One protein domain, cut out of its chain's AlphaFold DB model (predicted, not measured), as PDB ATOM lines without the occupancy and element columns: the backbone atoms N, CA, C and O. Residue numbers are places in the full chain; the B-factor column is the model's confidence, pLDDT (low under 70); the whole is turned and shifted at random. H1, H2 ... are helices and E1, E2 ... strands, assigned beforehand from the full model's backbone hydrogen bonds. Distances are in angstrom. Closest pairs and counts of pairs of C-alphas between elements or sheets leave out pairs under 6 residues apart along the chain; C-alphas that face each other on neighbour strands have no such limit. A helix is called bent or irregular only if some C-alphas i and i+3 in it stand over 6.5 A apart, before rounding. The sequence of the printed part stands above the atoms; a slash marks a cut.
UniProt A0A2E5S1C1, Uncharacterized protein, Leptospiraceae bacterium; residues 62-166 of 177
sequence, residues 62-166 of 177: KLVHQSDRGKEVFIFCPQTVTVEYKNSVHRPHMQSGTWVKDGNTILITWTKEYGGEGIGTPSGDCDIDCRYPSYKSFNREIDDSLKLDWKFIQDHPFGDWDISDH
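AT A GLANCE: This is residues 62 to 166 of the 177 residues of an uncharacterized protein of Leptospiraceae bacterium (UniProt A0A2E5S1C1). The domain is a single twisted sheet of seven antiparallel strands, bent into an open trough by its long strands E4, E5 and E6; the short helix H1 bridges the gap between the ends of E5 and E6 and the strand E7. At the far end of the E5 and E6 hairpin, residues 120 to 133 make a long loop. The printed part has 105 residues, with elements in the order E1, E2, E3, E4, E5, E6, H1, E7, and is mostly strand; the sheet runs E6, E5, E4, E3, E2, E1, E7. It is compact, with a radius of gyration of the C-alphas of 15.0 A, and only just elongated, spanning 46 by 30 by 21 A.

HOW THE PARTS SIT: E1, residues 62 to 67, forms a hairpin with E2, residues 70 to 76, N 65 and O 72 being 2.8 A apart. E3, residues 80 to 85, is antiparallel to E2, with N 75 and O 82 at 2.8 A. E4, residues 93 to 102, follows beside E3 at 137 degrees between directions, with N 83 and O 95 at 2.9 A; it bends by 55 degrees at residue 98. E5, residues 105 to 119, is antiparallel to E4 at 175 degrees, with N 109 and O 98 at 2.8 A, and bends by 61 degrees at residue 111. The edge strand E6, residues 134 to 149, forms a hairpin with E5, with N 108 and O 146 at 2.8 A, and bends by 83 degrees at residue 141. H1, residues 150 to 155, is on the sheet at a height of 6.6 A, only just over none of its strands, E1 having 2 of its C-alphas; every O i to N i+4 pair in H1 is within hydrogen-bond range. The other edge strand, E7, residues 161 to 165, is antiparallel to E1, with N 64 and O 162 at 2.8 A. The closest C-alphas of H1 and E7 are those of Ile 153 and Trp 161, 6.2 A apart. E6 and E7 are apart.

IN THESE COORDINATES: E1 begins at C-alpha 62, (-0.212, 20.862, 93.225). E4 measures 27.8 A from first to last C-alpha, E5 38.5 A and E6 37.0 A. E6 ends at C-alpha 149, (-15.006, 21.430, 90.317), and H1 runs on for 8.6 A. E7 ends at C-alpha 165, (2.344, 15.677, 91.883).

THE WHOLE: The C-alphas of Gly 103 and Thr 121, the two farthest apart, are 46.6 A from each other. The printed part has no cut. The link from E5 to E6, 14 residues, is long. The mean pLDDT of the printed part is 92.7, and no printed residue is under 70.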
ATOM      1  N   LYS A  62      -0.376  19.430  93.441       94.81
ATOM      2  CA  LYS A  62      -0.212  20.862  93.225       94.81
ATOM      3  C   LYS A  62      -1.052  21.249  92.020       94.81
ATOM      4  O   LYS A  62      -0.894  20.658  90.953       94.81
ATOM      5  N   LEU A  63      -1.915  22.240  92.200       95.19
ATOM      6  CA  LEU A  63      -2.703  22.821  91.122       95.19
ATOM      7  C   LEU A  63      -2.197  24.231  90.861       95.19
ATOM      8  O   LEU A  63      -2.010  25.015  91.789       95.19
ATOM      9  N   VAL A  64      -1.972  24.558  89.602       95.31
ATOM     10  CA  VAL A  64      -1.649  25.911  89.171       95.31
ATOM     11  C   VAL A  64      -2.817  26.400  88.337       95.31
ATOM     12  O   VAL A  64      -3.089  25.825  87.289       95.31
ATOM     13  N   HIS A  65      -3.492  27.442  88.810       94.88
ATOM     14  CA  HIS A  65      -4.579  28.095  88.098       94.88
ATOM     15  C   HIS A  65      -4.086  29.423  87.522       94.88
ATOM     16  O   HIS A  65      -3.510  30.248  88.237       94.88
ATOM     17  N   GLN A  66      -4.267  29.621  86.222       92.25
ATOM     18  CA  GLN A  66      -3.955  30.854  85.519       92.25
ATOM     19  C   GLN A  66      -5.267  31.490  85.065       92.25
ATOM     20  O   GLN A  66      -5.952  30.952  84.207       92.25
ATOM     21  N   SER A  67      -5.584  32.655  85.620       86.94
ATOM     22  CA  SER A  67      -6.738  33.468  85.235       86.94
ATOM     23  C   SER A  67      -6.287  34.817  84.671       86.94
ATOM     24  O   SER A  67      -5.093  35.146  84.665       86.94
ATOM     25  N   ASP A  68      -7.253  35.617  84.225       84.88
ATOM     26  CA  ASP A  68      -7.079  37.033  83.891       84.88
ATOM     27  C   ASP A  68      -6.634  37.870  85.101       84.88
ATOM     28  O   ASP A  68      -5.887  38.833  84.949       84.88
ATOM     29  N   ARG A  69      -7.046  37.470  86.308       75.56
ATOM     30  CA  ARG A  69      -6.703  38.127  87.578       75.56
ATOM     31  C   ARG A  69      -5.335  37.744  88.119       75.56
ATOM     32  O   ARG A  69      -4.861  38.371  89.063       75.56
ATOM     33  N   GLY A  70      -4.702  36.722  87.550       86.38
ATOM     34  CA  GLY A  70      -3.380  36.292  87.967       86.38
ATOM     35  C   GLY A  70      -3.217  34.792  88.085       86.38
ATOM     36  O   GLY A  70      -4.040  33.998  87.627       86.38
ATOM     37  N   LYS A  71      -2.096  34.419  88.704       92.19
ATOM     38  CA  LYS A  71      -1.703  33.031  88.911       92.19
ATOM     39  C   LYS A  71      -1.846  32.623  90.373       92.19
ATOM     40  O   LYS A  71      -1.263  33.254  91.258       92.19
ATOM     41  N   GLU A  72      -2.550  31.526  90.592       94.94
ATOM     42  CA  GLU A  72      -2.810  30.924  91.897       94.94
ATOM     43  C   GLU A  72      -2.163  29.541  91.938       94.94
ATOM     44  O   GLU A  72      -2.209  28.779  90.969       94.94
ATOM     45  N   VAL A  73      -1.514  29.212  93.050       95.62
ATOM     46  CA  VAL A  73      -0.847  27.919  93.228       95.62
ATOM     47  C   VAL A  73      -1.405  27.245  94.466       95.62
ATOM     48  O   VAL A  73      -1.061  27.625  95.581       95.62
ATOM     49  N   PHE A  74      -2.242  26.233  94.263       96.12
ATOM     50  CA  PHE A  74      -2.815  25.410  95.317       96.12
ATOM     51  C   PHE A  74      -1.912  24.214  95.607       96.12
ATOM     52  O   PHE A  74      -1.432  23.541  94.693       96.12
ATOM     53  N   ILE A  75      -1.721  23.913  96.885       95.38
ATOM     54  CA  ILE A  75      -1.015  22.728  97.368       95.38
ATOM     55  C   ILE A  75      -1.968  21.975  98.286       95.38
ATOM     56  O   ILE A  75      -2.341  22.487  99.342       95.38
ATOM     57  N   PHE A  76      -2.371  20.776  97.871       95.19
ATOM     58  CA  PHE A  76      -3.300  19.929  98.608       95.19
ATOM     59  C   PHE A  76      -2.554  18.857  99.391       95.19
ATOM     60  O   PHE A  76      -1.940  17.949  98.831       95.19
ATOM     61  N   CYS A  77      -2.683  18.932 100.703       93.00
ATOM     62  CA  CYS A  77      -2.212  17.945 101.662       93.00
ATOM     63  C   CYS A  77      -3.404  17.089 102.133       93.00
ATOM     64  O   CYS A  77      -4.543  17.420 101.805       93.00
ATOM     65  N   PRO A  78      -3.203  16.006 102.909       91.19
ATOM     66  CA  PRO A  78      -4.290  15.096 103.292       91.19
ATOM     67  C   PRO A  78      -5.521  15.772 103.922       91.19
ATOM     68  O   PRO A  78      -6.640  15.325 103.707       91.19
ATOM     69  N   GLN A  79      -5.318  16.833 104.711       90.25
ATOM     70  CA  GLN A  79      -6.388  17.528 105.450       90.25
ATOM     71  C   GLN A  79      -6.337  19.053 105.301       90.25
ATOM     72  O   GLN A  79      -7.238  19.762 105.745       90.25
ATOM     73  N   THR A  80      -5.266  19.568 104.703       94.19
ATOM     74  CA  THR A  80      -4.996  20.998 104.602       94.19
ATOM     75  C   THR A  80      -4.746  21.386 103.160       94.19
ATOM     76  O   THR A  80      -4.370  20.564 102.321       94.19
ATOM     77  N   VAL A  81      -4.994  22.652 102.865       95.81
ATOM     78  CA  VAL A  81      -4.687  23.255 101.577       95.81
ATOM     79  C   VAL A  81      -4.082  24.624 101.811       95.81
ATOM     80  O   VAL A  81      -4.497  25.358 102.711       95.81
ATOM     81  N   THR A  82      -3.102  24.955 100.985       96.06
ATOM     82  CA  THR A  82      -2.512  26.288 100.916       96.06
ATOM     83  C   THR A  82      -2.671  26.804  99.499       96.06
ATOM     84  O   THR A  82      -2.487  26.044  98.550       96.06
ATOM     85  N   VAL A  83      -2.980  28.086  99.348       96.12
ATOM     86  CA  VAL A  83      -2.901  28.789  98.068       96.12
ATOM     87  C   VAL A  83      -1.897  29.927  98.170       96.12
ATOM     88  O   VAL A  83      -1.868  30.657  99.160       96.12
ATOM     89  N   GLU A  84      -1.064  30.067  97.147       95.50
ATOM     90  CA  GLU A  84      -0.195  31.221  96.949       95.50
ATOM     91  C   GLU A  84      -0.691  32.045  95.755       95.50
ATOM     92  O   GLU A  84      -0.798  31.531  94.638       95.50
ATOM     93  N   TYR A  85      -0.938  33.334  95.984       93.12
ATOM     94  CA  TYR A  85      -1.325  34.293  94.953       93.12
ATOM     95  C   TYR A  85      -0.071  34.995  94.420       93.12
ATOM     96  O   TYR A  85       0.583  35.760  95.132       93.12
ATOM     97  N   LYS A  86       0.295  34.740  93.160       90.19
ATOM     98  CA  LYS A  86       1.512  35.313  92.550       90.19
ATOM     99  C   LYS A  86       1.328  36.755  92.087       90.19
ATOM    100  O   LYS A  86       2.294  37.516  92.088       90.19
ATOM    101  N   ASN A  87       0.107  37.122  91.710       87.81
ATOM    102  CA  ASN A  87      -0.255  38.460  91.254       87.81
ATOM    103  C   ASN A  87      -1.289  39.028  92.228       87.81
ATOM    104  O   ASN A  87      -2.489  38.876  92.042       87.81
ATOM    105  N   SER A  88      -0.800  39.630  93.308       87.44
ATOM    106  CA  SER A  88      -1.626  40.265  94.331       87.44
ATOM    107  C   SER A  88      -1.013  41.598  94.744       87.44
ATOM    108  O   SER A  88       0.196  41.817  94.619       87.44
ATOM    109  N   VAL A  89      -1.859  42.491  95.261       87.94
ATOM    110  CA  VAL A  89      -1.420  43.721  95.934       87.94
ATOM    111  C   VAL A  89      -0.663  43.424  97.231       87.94
ATOM    112  O   VAL A  89       0.105  44.269  97.691       87.94
ATOM    113  N   HIS A  90      -0.843  42.224  97.793       91.88
ATOM    114  CA  HIS A  90      -0.109  41.755  98.959       91.88
ATOM    115  C   HIS A  90       1.120  40.931  98.547       91.88
ATOM    116  O   HIS A  90       1.047  40.154  97.593       91.88
ATOM    117  N   ARG A  91       2.251  41.067  99.259       91.12
ATOM    118  CA  ARG A  91       3.462  40.257  99.001       91.12
ATOM    119  C   ARG A  91       4.245  39.855 100.258       91.12
ATOM    120  O   ARG A  91       4.629  40.740 101.020       91.12
ATOM    121  N   PRO A  92       4.586  38.558 100.412       92.31
ATOM    122  CA  PRO A  92       3.927  37.413  99.755       92.31
ATOM    123  C   PRO A  92       2.411  37.435 100.025       92.31
ATOM    124  O   PRO A  92       1.954  38.225 100.844       92.31
ATOM    125  N   HIS A  93       1.613  36.630  99.326       94.38
ATOM    126  CA  HIS A  93       0.183  36.506  99.626       94.38
ATOM    127  C   HIS A  93      -0.224  35.048  99.599       94.38
ATOM    128  O   HIS A  93      -0.142  34.384  98.564       94.38
ATOM    129  N   MET A  94      -0.620  34.548 100.761       96.12
ATOM    130  CA  MET A  94      -0.956  33.153 100.963       96.12
ATOM    131  C   MET A  94      -2.197  33.023 101.832       96.12
ATOM    132  O   MET A  94      -2.398  33.794 102.771       96.12
ATOM    133  N   GLN A  95      -2.992  31.999 101.556       97.00
ATOM    134  CA  GLN A  95      -4.046  31.544 102.453       97.00
ATOM    135  C   GLN A  95      -3.848  30.069 102.759       97.00
ATOM    136  O   GLN A  95      -3.359  29.309 101.920       97.00
ATOM    137  N   SER A  96      -4.220  29.670 103.968       96.75
ATOM    138  CA  SER A  96      -4.228  28.274 104.378       96.75
ATOM    139  C   SER A  96      -5.535  27.920 105.069       96.75
ATOM    140  O   SER A  96      -6.234  28.764 105.639       96.75
ATOM    141  N   GLY A  97      -5.901  26.653 104.944       96.94
ATOM    142  CA  GLY A  97      -7.199  26.174 105.367       96.94
ATOM    143  C   GLY A  97      -7.313  24.662 105.315       96.94
ATOM    144  O   GLY A  97      -6.325  23.937 105.166       96.94
ATOM    145  N   THR A  98      -8.546  24.195 105.434       96.88
ATOM    146  CA  THR A  98      -8.917  22.787 105.290       96.88
ATOM    147  C   THR A  98      -9.718  22.590 104.016       96.88
ATOM    148  O   THR A  98     -10.250  23.540 103.437       96.88
ATOM    149  N   TRP A  99      -9.806  21.349 103.554       96.62
ATOM    150  CA  TRP A  99     -10.659  21.013 102.425       96.62
ATOM    151  C   TRP A  99     -11.350  19.675 102.639       96.62
ATOM    152  O   TRP A  99     -10.880  18.816 103.384       96.62
ATOM    153  N   VAL A 100     -12.479  19.513 101.963       95.69
ATOM    154  CA  VAL A 100     -13.215  18.255 101.854       95.69
ATOM    155  C   VAL A 100     -13.629  18.048 100.405       95.69
ATOM    156  O   VAL A 100     -13.802  19.013  99.656       95.69
ATOM    157  N   LYS A 101     -13.793  16.792 100.001       94.50
ATOM    158  CA  LYS A 101     -14.274  16.436  98.668       94.50
ATOM    159  C   LYS A 101     -15.574  15.653  98.781       94.50
ATOM    160  O   LYS A 101     -15.649  14.690  99.536       94.50
ATOM    161  N   ASP A 102     -16.573  16.082  98.019       94.19
ATOM    162  CA  ASP A 102     -17.868  15.421  97.866       94.19
ATOM    163  C   ASP A 102     -18.141  15.196  96.373       94.19
ATOM    164  O   ASP A 102     -18.379  16.137  95.605       94.19
ATOM    165  N   GLY A 103     -18.015  13.943  95.931       93.75
ATOM    166  CA  GLY A 103     -18.029  13.595  94.511       93.75
ATOM    167  C   GLY A 103     -16.944  14.353  93.737       93.75
ATOM    168  O   GLY A 103     -15.756  14.177  93.990       93.75
ATOM    169  N   ASN A 104     -17.350  15.211  92.798       95.75
ATOM    170  CA  ASN A 104     -16.434  16.064  92.030       95.75
ATOM    171  C   ASN A 104     -16.236  17.458  92.641       95.75
ATOM    172  O   ASN A 104     -15.466  18.243  92.104       95.75
ATOM    173  N   THR A 105     -16.918  17.800  93.732       96.75
ATOM    174  CA  THR A 105     -16.786  19.128  94.341       96.75
ATOM    175  C   THR A 105     -15.721  19.093  95.423       96.75
ATOM    176  O   THR A 105     -15.809  18.292  96.351       96.75
ATOM    177  N   ILE A 106     -14.743  19.989  95.343       96.81
ATOM    178  CA  ILE A 106     -13.816  20.279  96.437       96.81
ATOM    179  C   ILE A 106     -14.310  21.547  97.123       96.81
ATOM    180  O   ILE A 106     -14.440  22.589  96.481       96.81
ATOM    181  N   LEU A 107     -14.583  21.464  98.420       97.69
ATOM    182  CA  LEU A 107     -14.879  22.617  99.261       97.69
ATOM    183  C   LEU A 107     -13.645  22.938 100.096       97.69
ATOM    184  O   LEU A 107     -13.224  22.125 100.915       97.69
ATOM    185  N   ILE A 108     -13.098  24.131  99.903       98.12
ATOM    186  CA  ILE A 108     -12.011  24.693 100.696       98.12
ATOM    187  C   ILE A 108     -12.605  25.671 101.706       98.12
ATOM    188  O   ILE A 108     -13.441  26.496 101.344       98.12
ATOM    189  N   THR A 109     -12.164  25.579 102.957       98.19
ATOM    190  CA  THR A 109     -12.460  26.542 104.024       98.19
ATOM    191  C   THR A 109     -11.156  27.196 104.455       98.19
ATOM    192  O   THR A 109     -10.287  26.535 105.030       98.19
ATOM    193  N   TRP A 110     -11.002  28.480 104.154       98.06
ATOM    194  CA  TRP A 110      -9.829  29.263 104.519       98.06
ATOM    195  C   TRP A 110      -9.950  29.740 105.959       98.06
ATOM    196  O   TRP A 110     -10.984  30.273 106.345       98.06
ATOM    197  N   THR A 111      -8.888  29.561 106.741       97.62
ATOM    198  CA  THR A 111      -8.872  29.944 108.163       97.62
ATOM    199  C   THR A 111      -7.789  30.961 108.484       97.62
ATOM    200  O   THR A 111      -7.901  31.694 109.468       97.62
ATOM    201  N   LYS A 112      -6.737  31.035 107.663       97.38
ATOM    202  CA  LYS A 112      -5.636  31.979 107.840       97.38
ATOM    203  C   LYS A 112      -5.246  32.628 106.529       97.38
ATOM    204  O   LYS A 112      -5.191  31.980 105.485       97.38
ATOM    205  N   GLU A 113      -4.888  33.898 106.621       97.12
ATOM    206  CA  GLU A 113      -4.288  34.665 105.543       97.12
ATOM    207  C   GLU A 113      -3.007  35.326 106.035       97.12
ATOM    208  O   GLU A 113      -2.981  36.000 107.070       97.12
ATOM    209  N   TYR A 114      -1.946  35.146 105.262       95.69
ATOM    210  CA  TYR A 114      -0.645  35.739 105.500       95.69
ATOM    211  C   TYR A 114      -0.231  36.556 104.286       95.69
ATOM    212  O   TYR A 114      -0.388  36.135 103.134       95.69
ATOM    213  N   GLY A 115       0.356  37.714 104.547       95.94
ATOM    214  CA  GLY A 115       1.021  38.443 103.495       95.94
ATOM    215  C   GLY A 115       1.673  39.730 103.940       95.94
ATOM    216  O   GLY A 115       1.903  39.952 105.125       95.94
ATOM    217  N   GLY A 116       1.995  40.578 102.969       95.88
ATOM    218  CA  GLY A 116       2.530  41.910 103.220       95.88
ATOM    219  C   GLY A 116       1.675  42.986 102.570       95.88
ATOM    220  O   GLY A 116       1.429  42.922 101.374       95.88
ATOM    221  N   GLU A 117       1.241  43.980 103.334       95.00
ATOM    222  CA  GLU A 117       0.512  45.152 102.845       95.00
ATOM    223  C   GLU A 117       1.493  46.207 102.324       95.00
ATOM    224  O   GLU A 117       2.461  46.556 103.004       95.00
ATOM    225  N   GLY A 118       1.269  46.699 101.107       93.75
ATOM    226  CA  GLY A 118       2.150  47.667 100.461       93.75
ATOM    227  C   GLY A 118       2.213  49.017 101.181       93.75
ATOM    228  O   GLY A 118       1.184  49.608 101.497       93.75
ATOM    229  N   ILE A 119       3.422  49.542 101.401       95.12
ATOM    230  CA  ILE A 119       3.651  50.878 101.967       95.12
ATOM    231  C   ILE A 119       4.293  51.786 100.916       95.12
ATOM    232  O   ILE A 119       5.357  51.486 100.374       95.12
ATOM    233  N   GLY A 120       3.682  52.953 100.699       94.19
ATOM    234  CA  GLY A 120       4.181  53.996  99.802       94.19
ATOM    235  C   GLY A 120       3.416  54.064  98.482       94.19
ATOM    236  O   GLY A 120       2.342  53.490  98.334       94.19
ATOM    237  N   THR A 121       3.957  54.813  97.520       93.88
ATOM    238  CA  THR A 121       3.369  54.911  96.177       93.88
ATOM    239  C   THR A 121       3.701  53.645  95.385       93.88
ATOM    240  O   THR A 121       4.882  53.290  95.320       93.88
ATOM    241  N   PRO A 122       2.704  52.957  94.799       92.31
ATOM    242  CA  PRO A 122       2.966  51.781  93.989       92.31
ATOM    243  C   PRO A 122       3.742  52.145  92.720       92.31
ATOM    244  O   PRO A 122       3.710  53.271  92.224       92.31
ATOM    245  N   SER A 123       4.437  51.151  92.192       89.38
ATOM    246  CA  SER A 123       5.204  51.189  90.956       89.38
ATOM    247  C   SER A 123       4.763  50.038  90.051       89.38
ATOM    248  O   SER A 123       4.398  48.966  90.541       89.38
ATOM    249  N   GLY A 124       4.815  50.264  88.738       83.25
ATOM    250  CA  GLY A 124       4.346  49.311  87.730       83.25
ATOM    251  C   GLY A 124       2.883  49.509  87.334       83.25
ATOM    252  O   GLY A 124       2.254  50.501  87.698       83.25
ATOM    253  N   ASP A 125       2.374  48.563  86.550       83.81
ATOM    254  CA  ASP A 125       0.962  48.475  86.193       83.81
ATOM    255  C   ASP A 125       0.243  47.646  87.259       83.81
ATOM    256  O   ASP A 125       0.492  46.444  87.390       83.81
ATOM    257  N   CYS A 126      -0.610  48.290  88.055       80.75
ATOM    258  CA  CYS A 126      -1.320  47.607  89.131       80.75
ATOM    259  C   CYS A 126      -2.434  46.680  88.636       80.75
ATOM    260  O   CYS A 126      -2.904  45.875  89.439       80.75
ATOM    261  N   ASP A 127      -2.771  46.713  87.343       77.38
ATOM    262  CA  ASP A 127      -3.662  45.732  86.722       77.38
ATOM    263  C   ASP A 127      -2.943  44.395  86.449       77.38
ATOM    264  O   ASP A 127      -3.593  43.367  86.281       77.38
ATOM    265  N   ILE A 128      -1.599  44.380  86.440       76.75
ATOM    266  CA  ILE A 128      -0.786  43.196  86.102       76.75
ATOM    267  C   ILE A 128       0.116  42.760  87.271       76.75
ATOM    268  O   ILE A 128       0.174  41.579  87.629       76.75
ATOM    269  N   ASP A 129       0.877  43.694  87.847       83.31
ATOM    270  CA  ASP A 129       1.914  43.426  88.850       83.31
ATOM    271  C   ASP A 129       2.203  44.678  89.707       83.31
ATOM    272  O   ASP A 129       3.231  45.340  89.558       83.31
ATOM    273  N   CYS A 130       1.302  45.005  90.638       84.50
ATOM    274  CA  CYS A 130       1.446  46.170  91.521       84.50
ATOM    275  C   CYS A 130       2.583  45.967  92.542       84.50
ATOM    276  O   CYS A 130       2.550  45.010  93.325       84.50
ATOM    277  N   ARG A 131       3.599  46.846  92.559       90.19
ATOM    278  CA  ARG A 131       4.763  46.735  93.462       90.19
ATOM    279  C   ARG A 131       4.941  47.951  94.354       90.19
ATOM    280  O   ARG A 131       4.999  49.072  93.862       90.19
ATOM    281  N   TYR A 132       5.159  47.723  95.643       93.69
ATOM    282  CA  TYR A 132       5.419  48.775  96.622       93.69
ATOM    283  C   TYR A 132       6.899  48.837  97.039       93.69
ATOM    284  O   TYR A 132       7.584  47.810  96.992       93.69
ATOM    285  N   PRO A 133       7.397  50.015  97.470       94.69
ATOM    286  CA  PRO A 133       8.746  50.179  98.018       94.69
ATOM    287  C   PRO A 133       9.050  49.269  99.211       94.69
ATOM    288  O   PRO A 133      10.177  48.801  99.370       94.69
ATOM    289  N   SER A 134       8.054  49.031 100.062       95.38
ATOM    290  CA  SER A 134       8.143  48.107 101.187       95.38
ATOM    291  C   SER A 134       6.782  47.483 101.484       95.38
ATOM    292  O   SER A 134       5.752  47.946 100.991       95.38
ATOM    293  N   TYR A 135       6.791  46.417 102.283       95.81
ATOM    294  CA  TYR A 135       5.591  45.702 102.698       95.81
ATOM    295  C   TYR A 135       5.588  45.517 104.213       95.81
ATOM    296  O   TYR A 135       6.608  45.153 104.803       95.81
ATOM    297  N   LYS A 136       4.440  45.762 104.843       96.62
ATOM    298  CA  LYS A 136       4.196  45.466 106.254       96.62
ATOM    299  C   LYS A 136       3.546  44.099 106.368       96.62
ATOM    300  O   LYS A 136       2.454  43.906 105.844       96.62
ATOM    301  N   SER A 137       4.198  43.171 107.059       96.81
ATOM    302  CA  SER A 137       3.638  41.838 107.255       96.81
ATOM    303  C   SER A 137       2.323  41.884 108.034       96.81
ATOM    304  O   SER A 137       2.133  42.692 108.949       96.81
ATOM    305  N   PHE A 138       1.423  40.984 107.670       96.31
ATOM    306  CA  PHE A 138       0.211  40.688 108.403       96.31
ATOM    307  C   PHE A 138      -0.014  39.178 108.442       96.31
ATOM    308  O   PHE A 138       0.396  38.428 107.555       96.31
ATOM    309  N   ASN A 139      -0.698  38.752 109.494       96.88
ATOM    310  CA  ASN A 139      -1.219  37.408 109.663       96.88
ATOM    311  C   ASN A 139      -2.568  37.560 110.360       96.88
ATOM    312  O   ASN A 139      -2.637  38.191 111.419       96.88
ATOM    313  N   ARG A 140      -3.638  37.078 109.734       96.62
ATOM    314  CA  ARG A 140      -4.999  37.242 110.246       96.62
ATOM    315  C   ARG A 140      -5.826  35.986 110.046       96.62
ATOM    316  O   ARG A 140      -5.610  35.225 109.105       96.62
ATOM    317  N   GLU A 141      -6.793  35.813 110.934       97.94
ATOM    318  CA  GLU A 141      -7.855  34.830 110.760       97.94
ATOM    319  C   GLU A 141      -8.855  35.342 109.723       97.94
ATOM    320  O   GLU A 141      -9.166  36.537 109.673       97.94
ATOM    321  N   ILE A 142      -9.333  34.430 108.887       97.31
ATOM    322  CA  ILE A 142     -10.378  34.674 107.895       97.31
ATOM    323  C   ILE A 142     -11.408  33.546 107.978       97.31
ATOM    324  O   ILE A 142     -11.107  32.472 108.492       97.31
ATOM    325  N   ASP A 143     -12.614  33.812 107.495       97.56
ATOM    326  CA  ASP A 143     -13.695  32.831 107.373       97.56
ATOM    327  C   ASP A 143     -14.277  32.979 105.969       97.56
ATOM    328  O   ASP A 143     -15.184  33.776 105.722       97.56
ATOM    329  N   ASP A 144     -13.630  32.306 105.020       97.69
ATOM    330  CA  ASP A 144     -14.001  32.325 103.609       97.69
ATOM    331  C   ASP A 144     -13.986  30.901 103.050       97.69
ATOM    332  O   ASP A 144     -13.326  30.000 103.579       97.69
ATOM    333  N   SER A 145     -14.721  30.679 101.966       97.25
ATOM    334  CA  SER A 145     -14.823  29.363 101.349       97.25
ATOM    335  C   SER A 145     -14.779  29.431  99.831       97.25
ATOM    336  O   SER A 145     -15.374  30.304  99.202       97.25
ATOM    337  N   LEU A 146     -14.105  28.452  99.234       97.00
ATOM    338  CA  LEU A 146     -13.973  28.307  97.790       97.00
ATOM    339  C   LEU A 146     -14.447  26.919  97.369       97.00
ATOM    340  O   LEU A 146     -14.084  25.912  97.976       97.00
ATOM    341  N   LYS A 147     -15.249  26.858  96.307       97.62
ATOM    342  CA  LYS A 147     -15.653  25.600  95.674       97.62
ATOM    343  C   LYS A 147     -14.926  25.436  94.352       97.62
ATOM    344  O   LYS A 147     -14.980  26.331  93.513       97.62
ATOM    345  N   LEU A 148     -14.299  24.282  94.163       95.94
ATOM    346  CA  LEU A 148     -13.658  23.890  92.914       95.94
ATOM    347  C   LEU A 148     -14.354  22.652  92.345       95.94
ATOM    348  O   LEU A 148     -14.692  21.728  93.085       95.94
ATOM    349  N   ASP A 149     -14.543  22.622  91.028       96.12
ATOM    350  CA  ASP A 149     -15.006  21.430  90.317       96.12
ATOM    351  C   ASP A 149     -13.789  20.608  89.879       96.12
ATOM    352  O   ASP A 149     -13.064  20.954  88.945       96.12
ATOM    353  N   TRP A 150     -13.557  19.505  90.583       95.06
ATOM    354  CA  TRP A 150     -12.450  18.596  90.327       95.06
ATOM    355  C   TRP A 150     -12.522  17.969  88.938       95.06
ATOM    356  O   TRP A 150     -11.491  17.829  88.282       95.06
ATOM    357  N   LYS A 151     -13.723  17.629  88.459       94.75
ATOM    358  CA  LYS A 151     -13.878  17.052  87.122       94.75
ATOM    359  C   LYS A 151     -13.512  18.080  86.060       94.75
ATOM    360  O   LYS A 151     -12.780  17.750  85.132       94.75
ATOM    361  N   PHE A 152     -13.968  19.320  86.222       94.69
ATOM    362  CA  PHE A 152     -13.588  20.409  85.328       94.69
ATOM    363  C   PHE A 152     -12.066  20.597  85.282       94.69
ATOM    364  O   PHE A 152     -11.500  20.647  84.193       94.69
ATOM    365  N   ILE A 153     -11.406  20.629  86.445       94.19
ATOM    366  CA  ILE A 153      -9.945  20.764  86.555       94.19
ATOM    367  C   ILE A 153      -9.231  19.626  85.810       94.19
ATOM    368  O   ILE A 153      -8.306  19.871  85.038       94.19
ATOM    369  N   GLN A 154      -9.680  18.382  85.995       92.38
ATOM    370  CA  GLN A 154      -9.094  17.216  85.328       92.38
ATOM    371  C   GLN A 154      -9.306  17.207  83.811       92.38
ATOM    372  O   GLN A 154      -8.436  16.727  83.085       92.38
ATOM    373  N   ASP A 155     -10.442  17.717  83.336       92.38
ATOM    374  CA  ASP A 155     -10.785  17.752  81.912       92.38
ATOM    375  C   ASP A 155     -10.056  18.899  81.162       92.38
ATOM    376  O   ASP A 155     -10.022  18.892  79.930       92.38
ATOM    377  N   HIS A 156      -9.423  19.848  81.875       89.00
ATOM    378  CA  HIS A 156      -8.738  21.021  81.299       89.00
ATOM    379  C   HIS A 156      -7.263  21.197  81.748       89.00
ATOM    380  O   HIS A 156      -6.871  22.307  82.110       89.00
ATOM    381  N   PRO A 157      -6.396  20.163  81.663       77.12
ATOM    382  CA  PRO A 157      -5.030  20.192  82.209       77.12
ATOM    383  C   PRO A 157      -4.015  21.023  81.396       77.12
ATOM    384  O   PRO A 157      -2.851  21.116  81.772       77.12
ATOM    385  N   PHE A 158      -4.424  21.572  80.247       72.12
ATOM    386  CA  PHE A 158      -3.597  22.433  79.387       72.12
ATOM    387  C   PHE A 158      -4.262  23.793  79.111       72.12
ATOM    388  O   PHE A 158      -3.842  24.509  78.202       72.12
ATOM    389  N   GLY A 159      -5.336  24.105  79.844       76.81
ATOM    390  CA  GLY A 159      -6.029  25.390  79.788       76.81
ATOM    391  C   GLY A 159      -5.634  26.255  80.977       76.81
ATOM    392  O   GLY A 159      -4.452  26.468  81.238       76.81
ATOM    393  N   ASP A 160      -6.635  26.698  81.730       88.94
ATOM    394  CA  ASP A 160      -6.435  27.525  82.922       88.94
ATOM    395  C   ASP A 160      -5.817  26.738  84.090       88.94
ATOM    396  O   ASP A 160      -5.396  27.344  85.068       88.94
ATOM    397  N   TRP A 161      -5.734  25.405  84.003       93.69
ATOM    398  CA  TRP A 161      -5.259  24.532  85.076       93.69
ATOM    399  C   TRP A 161      -4.081  23.667  84.639       93.69
ATOM    400  O   TRP A 161      -4.126  23.035  83.590       93.69
ATOM    401  N   ASP A 162      -3.063  23.580  85.492       94.25
ATOM    402  CA  ASP A 162      -1.968  22.610  85.417       94.25
ATOM    403  C   ASP A 162      -1.917  21.801  86.725       94.25
ATOM    404  O   ASP A 162      -2.043  22.356  87.821       94.25
ATOM    405  N   ILE A 163      -1.776  20.479  86.609       93.94
ATOM    406  CA  ILE A 163      -1.833  19.523  87.719       93.94
ATOM    407  C   ILE A 163      -0.521  18.749  87.758       93.94
ATOM    408  O   ILE A 163      -0.216  17.971  86.853       93.94
ATOM    409  N   SER A 164       0.211  18.875  88.859       93.31
ATOM    410  CA  SER A 164       1.417  18.089  89.102       93.31
ATOM    411  C   SER A 164       1.341  17.353  90.435       93.31
ATOM    412  O   SER A 164       0.616  17.748  91.350       93.31
ATOM    413  N   ASP A 165       2.129  16.292  90.575       92.62
ATOM    414  CA  ASP A 165       2.344  15.677  91.883       92.62
ATOM    415  C   ASP A 165       3.098  16.647  92.802       92.62
ATOM    416  O   ASP A 165       3.974  17.401  92.363       92.62
ATOM    417  N   HIS A 166       2.741  16.637  94.082       87.00
ATOM    418  CA  HIS A 166       3.460  17.325  95.143       87.00
ATOM    419  C   HIS A 166       3.787  16.307  96.237       87.00
ATOM    420  O   HIS A 166       2.911  15.514  96.597       87.00
TER     421      HIS A 166